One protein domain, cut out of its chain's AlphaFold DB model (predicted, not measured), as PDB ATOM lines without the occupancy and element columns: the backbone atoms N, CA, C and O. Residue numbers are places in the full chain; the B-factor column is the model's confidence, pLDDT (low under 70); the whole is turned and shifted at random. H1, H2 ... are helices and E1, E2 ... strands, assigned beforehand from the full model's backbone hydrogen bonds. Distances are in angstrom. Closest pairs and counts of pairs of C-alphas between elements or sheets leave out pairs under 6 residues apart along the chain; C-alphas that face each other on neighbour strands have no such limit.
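What this domain is: This is residues 278 to 311 and 401 to 432 of the 432 residues of an uncharacterized protein of Deltaproteobacteria bacterium HGW-Deltaproteobacteria-15 (UniProt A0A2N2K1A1). A long helix, H2, and a two-stranded antiparallel ribbon, E1 and E2, follow each other nearly end to end in a rod, with the short helix H1 packed on part of H2 and a long loop, residues 283 to 300, between H1 and E1. Residues 423 to 432, of which 423 to 430 belong to H2, stick out at one end. The printed part has 66 residues, with two named helices and two named strands in the order H1, E1, E2, H2, and its class is mixed, helices and strands. It is only just extended, close to loose, with a radius of gyration of the C-alphas of 16.3 A and spans of 65 by 22 by 15 A.

How they stand to each other: H1, residues 278 to 282, touches H2, residues 408 to 430, with residues 414 to 422 of H2 alone; their closest C-alphas, those of Leu 278 and Ala 418, are 4.9 A apart. E1, residues 301 to 311, and E2, residues 401 to 406, are antiparallel neighbours at 143 degrees, with N 304 and O 403 within hydrogen-bond range at 3.0 A and N 405 and O 302 at 2.7 A. E1 and H2 are near each other, with 5 pairs of C-alphas within 10 A, while H1 and E2 are apart. In H1 and H2 every O i to N i+4 pair is within hydrogen-bond range.

Where its parts are: H1 begins at C-alpha 278, (26.102, -39.855, 35.327). Residues 286 to 287 pair antiparallel with residues 290 to 291. E1 is 30.4 A long and E2 15.5 A. H2, 32.8 A long, ends at C-alpha 430, (20.896, -47.078, 18.002).

The domain as a whole: The C-alphas farthest apart, those of Val 311 and Arg 432, are 65.2 A apart. Residues 312 to 400 are not printed, and C-alphas 311 and 401 are 15.5 A apart across this cut. The link from H1 to E1 is long and that from E2 to H2 tight. Mean pLDDT of the printed part is 82.7; residue 432, the chain's last, is under 70.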
ATOM      1  N   LEU A 278      24.846 -39.898  36.079       85.56
ATOM      2  CA  LEU A 278      26.102 -39.855  35.327       85.56
ATOM      3  C   LEU A 278      26.924 -38.618  35.657       85.56
ATOM      4  O   LEU A 278      28.136 -38.715  35.865       85.56
ATOM      5  N   LYS A 279      26.266 -37.461  35.738       86.75
ATOM      6  CA  LYS A 279      26.921 -36.220  36.143       86.75
ATOM      7  C   LYS A 279      27.467 -36.328  37.560       86.75
ATOM      8  O   LYS A 279      28.613 -35.954  37.784       86.75
ATOM      9  N   GLU A 280      26.697 -36.866  38.496       85.31
ATOM     10  CA  GLU A 280      27.131 -36.994  39.887       85.31
ATOM     11  C   GLU A 280      28.294 -37.984  40.066       85.31
ATOM     12  O   GLU A 280      29.261 -37.659  40.755       85.31
ATOM     13  N   ILE A 281      28.286 -39.134  39.383       86.44
ATOM     14  CA  ILE A 281      29.423 -40.072  39.413       86.44
ATOM     15  C   ILE A 281      30.659 -39.496  38.724       86.44
ATOM     16  O   ILE A 281      31.773 -39.730  39.188       86.44
ATOM     17  N   SER A 282      30.494 -38.712  37.653       84.06
ATOM     18  CA  SER A 282      31.628 -38.101  36.943       84.06
ATOM     19  C   SER A 282      32.448 -37.133  37.806       84.06
ATOM     20  O   SER A 282      33.595 -36.831  37.478       84.06
ATOM     21  N   LEU A 283      31.874 -36.651  38.916       84.88
ATOM     22  CA  LEU A 283      32.558 -35.778  39.869       84.88
ATOM     23  C   LEU A 283      33.501 -36.540  40.805       84.88
ATOM     24  O   LEU A 283      34.386 -35.915  41.390       84.88
ATOM     25  N   ILE A 284      33.336 -37.862  40.929       87.44
ATOM     26  CA  ILE A 284      34.138 -38.704  41.814       87.44
ATOM     27  C   ILE A 284      35.546 -38.821  41.237       87.44
ATOM     28  O   ILE A 284      35.750 -39.327  40.133       87.44
ATOM     29  N   LYS A 285      36.534 -38.367  42.004       86.88
ATOM     30  CA  LYS A 285      37.945 -38.422  41.618       86.88
ATOM     31  C   LYS A 285      38.680 -39.498  42.395       86.88
ATOM     32  O   LYS A 285      38.259 -39.918  43.472       86.88
ATOM     33  N   SER A 286      39.817 -39.921  41.850       84.62
ATOM     34  CA  SER A 286      40.792 -40.704  42.599       84.62
ATOM     35  C   SER A 286      41.917 -39.806  43.099       84.62
ATOM     36  O   SER A 286      42.404 -38.946  42.363       84.62
ATOM     37  N   LYS A 287      42.341 -40.036  44.339       83.75
ATOM     38  CA  LYS A 287      43.547 -39.474  44.939       83.75
ATOM     39  C   LYS A 287      44.401 -40.636  45.444       83.75
ATOM     40  O   LYS A 287      43.899 -41.499  46.158       83.75
ATOM     41  N   ASP A 288      45.659 -40.695  45.014       81.50
ATOM     42  CA  ASP A 288      46.631 -41.730  45.408       81.50
ATOM     43  C   ASP A 288      46.152 -43.183  45.182       81.50
ATOM     44  O   ASP A 288      46.410 -44.082  45.979       81.50
ATOM     45  N   GLY A 289      45.412 -43.426  44.091       79.75
ATOM     46  CA  GLY A 289      44.864 -44.749  43.752       79.75
ATOM     47  C   GLY A 289      43.656 -45.178  44.596       79.75
ATOM     48  O   GLY A 289      43.141 -46.280  44.415       79.75
ATOM     49  N   GLN A 290      43.175 -44.311  45.490       79.88
ATOM     50  CA  GLN A 290      41.945 -44.487  46.264       79.88
ATOM     51  C   GLN A 290      40.881 -43.480  45.816       79.88
ATOM     52  O   GLN A 290      41.175 -42.535  45.083       79.88
ATOM     53  N   ILE A 291      39.625 -43.687  46.211       82.19
ATOM     54  CA  ILE A 291      38.545 -42.733  45.929       82.19
ATOM     55  C   ILE A 291      38.734 -41.515  46.833       82.19
ATOM     56  O   ILE A 291      38.866 -41.661  48.045       82.19
ATOM     57  N   ASP A 292      38.709 -40.316  46.258       85.12
ATOM     58  CA  ASP A 292      38.718 -39.080  47.032       85.12
ATOM     59  C   ASP A 292      37.324 -38.839  47.627       85.12
ATOM     60  O   ASP A 292      36.401 -38.379  46.946       85.12
ATOM     61  N   HIS A 293      37.166 -39.165  48.911       82.56
ATOM     62  CA  HIS A 293      35.886 -39.079  49.617       82.56
ATOM     63  C   HIS A 293      35.317 -37.650  49.688       82.56
ATOM     64  O   HIS A 293      34.098 -37.480  49.772       82.56
ATOM     65  N   SER A 294      36.158 -36.621  49.535       80.94
ATOM     66  CA  SER A 294      35.702 -35.228  49.492       80.94
ATOM     67  C   SER A 294      34.879 -34.921  48.231       80.94
ATOM     68  O   SER A 294      33.979 -34.074  48.266       80.94
ATOM     69  N   THR A 295      35.132 -35.665  47.148       85.12
ATOM     70  CA  THR A 295      34.502 -35.511  45.824       85.12
ATOM     71  C   THR A 295      33.268 -36.387  45.612       85.12
ATOM     72  O   THR A 295      32.633 -36.312  44.561       85.12
ATOM     73  N   LEU A 296      32.903 -37.205  46.604       84.81
ATOM     74  CA  LEU A 296      31.697 -38.024  46.543       84.81
ATOM     75  C   LEU A 296      30.432 -37.149  46.511       84.81
ATOM     76  O   LEU A 296      30.371 -36.138  47.216       84.81
ATOM     77  N   PRO A 297      29.388 -37.548  45.766       84.81
ATOM     78  CA  PRO A 297      28.068 -36.939  45.873       84.81
ATOM     79  C   PRO A 297      27.558 -36.988  47.312       84.81
ATOM     80  O   PRO A 297      27.784 -37.970  48.020       84.81
ATOM     81  N   THR A 298      26.827 -35.958  47.743       83.69
ATOM     82  CA  THR A 298      26.294 -35.856  49.116       83.69
ATOM     83  C   THR A 298      25.503 -37.099  49.524       83.69
ATOM     84  O   THR A 298      25.618 -37.552  50.656       83.69
ATOM     85  N   PHE A 299      24.768 -37.694  48.581       83.00
ATOM     86  CA  PHE A 299      24.019 -38.936  48.766       83.00
ATOM     87  C   PHE A 299      24.900 -40.148  49.132       83.00
ATOM     88  O   PHE A 299      24.460 -41.038  49.855       83.00
ATOM     89  N   ALA A 300      26.148 -40.181  48.658       83.44
ATOM     90  CA  ALA A 300      27.087 -41.278  48.872       83.44
ATOM     91  C   ALA A 300      28.086 -41.033  50.017       83.44
ATOM     92  O   ALA A 300      28.771 -41.973  50.432       83.44
ATOM     93  N   LYS A 301      28.175 -39.803  50.542       85.38
ATOM     94  CA  LYS A 301      29.035 -39.475  51.687       85.38
ATOM     95  C   LYS A 301      28.499 -40.130  52.958       85.38
ATOM     96  O   LYS A 301      27.323 -40.000  53.286       85.38
ATOM     97  N   ALA A 302      29.370 -40.808  53.697       81.38
ATOM     98  CA  ALA A 302      29.040 -41.359  55.007       81.38
ATOM     99  C   ALA A 302      30.200 -41.136  55.968       81.38
ATOM    100  O   ALA A 302      31.349 -41.328  55.600       81.38
ATOM    101  N   ASN A 303      29.915 -40.780  57.213       78.69
ATOM    102  CA  ASN A 303      30.953 -40.641  58.228       78.69
ATOM    103  C   ASN A 303      31.174 -41.990  58.906       78.69
ATOM    104  O   ASN A 303      30.219 -42.631  59.338       78.69
ATOM    105  N   SER A 304      32.426 -42.432  58.988       70.62
ATOM    106  CA  SER A 304      32.789 -43.659  59.697       70.62
ATOM    107  C   SER A 304      33.574 -43.306  60.947       70.62
ATOM    108  O   SER A 304      34.573 -42.592  60.876       70.62
ATOM    109  N   GLN A 305      33.145 -43.825  62.094       73.38
ATOM    110  CA  GLN A 305      33.958 -43.744  63.299       73.38
ATOM    111  C   GLN A 305      34.986 -44.865  63.285       73.38
ATOM    112  O   GLN A 305      34.644 -46.046  63.248       73.38
ATOM    113  N   ARG A 306      36.258 -44.483  63.302       70.06
ATOM    114  CA  ARG A 306      37.371 -45.415  63.416       70.06
ATOM    115  C   ARG A 306      38.043 -45.264  64.760       70.06
ATOM    116  O   ARG A 306      38.065 -44.192  65.357       70.06
ATOM    117  N   LYS A 307      38.611 -46.373  65.217       71.50
ATOM    118  CA  LYS A 307      39.434 -46.430  66.417       71.50
ATOM    119  C   LYS A 307      40.880 -46.585  65.983       71.50
ATOM    120  O   LYS A 307      41.190 -47.446  65.161       71.50
ATOM    121  N   ARG A 308      41.764 -45.758  66.529       72.75
ATOM    122  CA  ARG A 308      43.211 -45.942  66.400       72.75
ATOM    123  C   ARG A 308      43.798 -46.082  67.792       72.75
ATOM    124  O   ARG A 308      43.422 -45.358  68.710       72.75
ATOM    125  N   ILE A 309      44.728 -47.019  67.920       74.88
ATOM    126  CA  ILE A 309      45.517 -47.189  69.132       74.88
ATOM    127  C   ILE A 309      46.647 -46.169  69.081       74.88
ATOM    128  O   ILE A 309      47.482 -46.202  68.176       74.88
ATOM    129  N   ILE A 310      46.654 -45.258  70.044       75.62
ATOM    130  CA  ILE A 310      47.761 -44.342  70.270       75.62
ATOM    131  C   ILE A 310      48.620 -44.951  71.365       75.62
ATOM    132  O   ILE A 310      48.181 -45.131  72.505       75.62
ATOM    133  N   VAL A 311      49.849 -45.288  70.986       75.19
ATOM    134  CA  VAL A 311      50.875 -45.752  71.913       75.19
ATOM    135  C   VAL A 311      51.490 -44.516  72.563       75.19
ATOM    136  O   VAL A 311      52.083 -43.680  71.881       75.19
ATOM    137  N   TYR A 401      37.985 -41.398  66.158       71.56
ATOM    138  CA  TYR A 401      37.991 -40.269  65.236       71.56
ATOM    139  C   TYR A 401      37.039 -40.542  64.076       71.56
ATOM    140  O   TYR A 401      36.771 -41.690  63.712       71.56
ATOM    141  N   THR A 402      36.475 -39.470  63.529       73.06
ATOM    142  CA  THR A 402      35.556 -39.555  62.395       73.06
ATOM    143  C   THR A 402      36.355 -39.371  61.116       73.06
ATOM    144  O   THR A 402      36.956 -38.318  60.914       73.06
ATOM    145  N   GLU A 403      36.364 -40.389  60.264       76.06
ATOM    146  CA  GLU A 403      36.860 -40.273  58.897       76.06
ATOM    147  C   GLU A 403      35.685 -40.056  57.943       76.06
ATOM    148  O   GLU A 403      34.622 -40.676  58.081       76.06
ATOM    149  N   GLU A 404      35.889 -39.197  56.943       73.00
ATOM    150  CA  GLU A 404      35.006 -39.152  55.783       73.00
ATOM    151  C   GLU A 404      35.103 -40.495  55.050       73.00
ATOM    152  O   GLU A 404      36.186 -40.951  54.680       73.00
ATOM    153  N   GLY A 405      33.964 -41.146  54.859       77.31
ATOM    154  CA  GLY A 405      33.813 -42.437  54.204       77.31
ATOM    155  C   GLY A 405      32.698 -42.410  53.158       77.31
ATOM    156  O   GLY A 405      32.232 -41.354  52.720       77.31
ATOM    157  N   ARG A 406      32.255 -43.600  52.749       81.19
ATOM    158  CA  ARG A 406      31.208 -43.769  51.735       81.19
ATOM    159  C   ARG A 406      30.163 -44.777  52.183       81.19
ATOM    160  O   ARG A 406      30.511 -45.807  52.759       81.19
ATOM    161  N   SER A 407      28.902 -44.513  51.866       83.81
ATOM    162  CA  SER A 407      27.852 -45.524  51.970       83.81
ATOM    163  C   SER A 407      27.944 -46.440  50.754       83.81
ATOM    164  O   SER A 407      27.730 -46.005  49.622       83.81
ATOM    165  N   LEU A 408      28.297 -47.711  50.969       81.56
ATOM    166  CA  LEU A 408      28.442 -48.668  49.873       81.56
ATOM    167  C   LEU A 408      27.108 -48.895  49.147       81.56
ATOM    168  O   LEU A 408      27.087 -48.922  47.921       81.56
ATOM    169  N   GLY A 409      25.998 -48.973  49.889       82.06
ATOM    170  CA  GLY A 409      24.661 -49.105  49.308       82.06
ATOM    171  C   GLY A 409      24.269 -47.900  48.448       82.06
ATOM    172  O   GLY A 409      23.813 -48.072  47.322       82.06
ATOM    173  N   ALA A 410      24.554 -46.681  48.916       84.19
ATOM    174  CA  ALA A 410      24.310 -45.466  48.134       84.19
ATOM    175  C   ALA A 410      25.196 -45.396  46.875       84.19
ATOM    176  O   ALA A 410      24.727 -44.999  45.810       84.19
ATOM    177  N   MET A 411      26.459 -45.829  46.972       85.62
ATOM    178  CA  MET A 411      27.384 -45.917  45.834       85.62
ATOM    179  C   MET A 411      26.925 -46.924  44.777       85.62
ATOM    180  O   MET A 411      27.022 -46.650  43.585       85.62
ATOM    181  N   ILE A 412      26.415 -48.081  45.201       86.75
ATOM    182  CA  ILE A 412      25.852 -49.078  44.286       86.75
ATOM    183  C   ILE A 412      24.582 -48.522  43.636       86.75
ATOM    184  O   ILE A 412      24.430 -48.625  42.424       86.75
ATOM    185  N   SER A 413      23.717 -47.861  44.410       87.38
ATOM    186  CA  SER A 413      22.463 -47.309  43.896       87.38
ATOM    187  C   SER A 413      22.672 -46.205  42.853       87.38
ATOM    188  O   SER A 413      22.025 -46.225  41.807       87.38
ATOM    189  N   ILE A 414      23.604 -45.270  43.079       87.81
ATOM    190  CA  ILE A 414      23.915 -44.247  42.070       87.81
ATOM    191  C   ILE A 414      24.565 -44.867  40.825       87.81
ATOM    192  O   ILE A 414      24.303 -44.418  39.711       87.81
ATOM    193  N   HIS A 415      25.381 -45.917  40.989       88.00
ATOM    194  CA  HIS A 415      26.005 -46.618  39.866       88.00
ATOM    195  C   HIS A 415      24.981 -47.357  39.004       88.00
ATOM    196  O   HIS A 415      25.058 -47.283  37.780       88.00
ATOM    197  N   ASP A 416      24.001 -48.006  39.629       89.94
ATOM    198  CA  ASP A 416      22.899 -48.665  38.931       89.94
ATOM    199  C   ASP A 416      22.064 -47.652  38.129       89.94
ATOM    200  O   ASP A 416      21.865 -47.817  36.924       89.94
ATOM    201  N   ALA A 417      21.711 -46.516  38.744       87.75
ATOM    202  CA  ALA A 417      21.025 -45.424  38.053       87.75
ATOM    203  C   ALA A 417      21.854 -44.846  36.887       87.75
ATOM    204  O   ALA A 417      21.316 -44.550  35.821       87.75
ATOM    205  N   ALA A 418      23.174 -44.706  37.045       89.56
ATOM    206  CA  ALA A 418      24.054 -44.231  35.976       89.56
ATOM    207  C   ALA A 418      24.157 -45.233  34.816       89.56
ATOM    208  O   ALA A 418      24.119 -44.833  33.652       89.56
ATOM    209  N   LEU A 419      24.245 -46.533  35.113       91.44
ATOM    210  CA  LEU A 419      24.214 -47.591  34.103       91.44
ATOM    211  C   LEU A 419      22.890 -47.590  33.336       91.44
ATOM    212  O   LEU A 419      22.902 -47.741  32.114       91.44
ATOM    213  N   GLN A 420      21.766 -47.377  34.022       90.81
ATOM    214  CA  GLN A 420      20.462 -47.238  33.382       90.81
ATOM    215  C   GLN A 420      20.427 -46.033  32.429       90.81
ATOM    216  O   GLN A 420      20.064 -46.188  31.265       90.81
ATOM    217  N   GLN A 421      20.918 -44.867  32.862       90.81
ATOM    218  CA  GLN A 421      21.004 -43.675  32.008       90.81
ATOM    219  C   GLN A 421      21.923 -43.872  30.788       90.81
ATOM    220  O   GLN A 421      21.652 -43.324  29.720       90.81
ATOM    221  N   ILE A 422      23.012 -44.642  30.913       91.94
ATOM    222  CA  ILE A 422      23.872 -44.994  29.768       91.94
ATOM    223  C   ILE A 422      23.117 -45.883  28.783       91.94
ATOM    224  O   ILE A 422      23.175 -45.615  27.585       91.94
ATOM    225  N   LYS A 423      22.416 -46.916  29.270       91.56
ATOM    226  CA  LYS A 423      21.622 -47.819  28.422       91.56
ATOM    227  C   LYS A 423      20.568 -47.047  27.633       91.56
ATOM    228  O   LYS A 423      20.535 -47.163  26.417       91.56
ATOM    229  N   GLU A 424      19.804 -46.181  28.296       90.81
ATOM    230  CA  GLU A 424      18.784 -45.346  27.647       90.81
ATOM    231  C   GLU A 424      19.384 -44.430  26.565       90.81
ATOM    232  O   GLU A 424      18.830 -44.290  25.475       90.81
ATOM    233  N   ARG A 425      20.550 -43.821  26.829       91.06
ATOM    234  CA  ARG A 425      21.256 -42.996  25.833       91.06
ATOM    235  C   ARG A 425      21.797 -43.820  24.666       91.06
ATOM    236  O   ARG A 425      21.803 -43.317  23.546       91.06
ATOM    237  N   LEU A 426      22.273 -45.038  24.919       91.12
ATOM    238  CA  LEU A 426      22.774 -45.943  23.886       91.12
ATOM    239  C   LEU A 426      21.634 -46.427  22.983       91.12
ATOM    240  O   LEU A 426      21.746 -46.311  21.770       91.12
ATOM    241  N   GLU A 427      20.512 -46.858  23.559       91.62
ATOM    242  CA  GLU A 427      19.307 -47.237  22.808       91.62
ATOM    243  C   GLU A 427      18.790 -46.066  21.955       91.62
ATOM    244  O   GLU A 427      18.471 -46.232  20.779       91.62
ATOM    245  N   ALA A 428      18.785 -44.845  22.501       87.31
ATOM    246  CA  ALA A 428      18.417 -43.645  21.748       87.31
ATOM    247  C   ALA A 428      19.385 -43.320  20.591       87.31
ATOM    248  O   ALA A 428      18.988 -42.647  19.635       87.31
ATOM    249  N   LEU A 429      20.645 -43.759  20.677       87.25
ATOM    250  CA  LEU A 429      21.632 -43.630  19.604       87.25
ATOM    251  C   LEU A 429      21.497 -44.736  18.553       87.25
ATOM    252  O   LEU A 429      21.733 -44.455  17.388       87.25
ATOM    253  N   GLU A 430      21.104 -45.953  18.932       84.12
ATOM    254  CA  GLU A 430      20.896 -47.078  18.002       84.12
ATOM    255  C   GLU A 430      19.623 -46.939  17.150       84.12
ATOM    256  O   GLU A 430      19.542 -47.491  16.055       84.12
ATOM    257  N   VAL A 431      18.629 -46.184  17.629       75.19
ATOM    258  CA  VAL A 431      17.393 -45.864  16.883       75.19
ATOM    259  C   VAL A 431      17.595 -44.709  15.880       75.19
ATOM    260  O   VAL A 431      16.707 -44.418  15.075       75.19
ATOM    261  N   ARG A 432      18.755 -44.045  15.911       54.94
ATOM    262  CA  ARG A 432      19.112 -42.897  15.069       54.94
ATOM    263  C   ARG A 432      20.051 -43.297  13.942       54.94
ATOM    264  O   ARG A 432      19.882 -42.721  12.843       54.94
TER     265      ARG A 432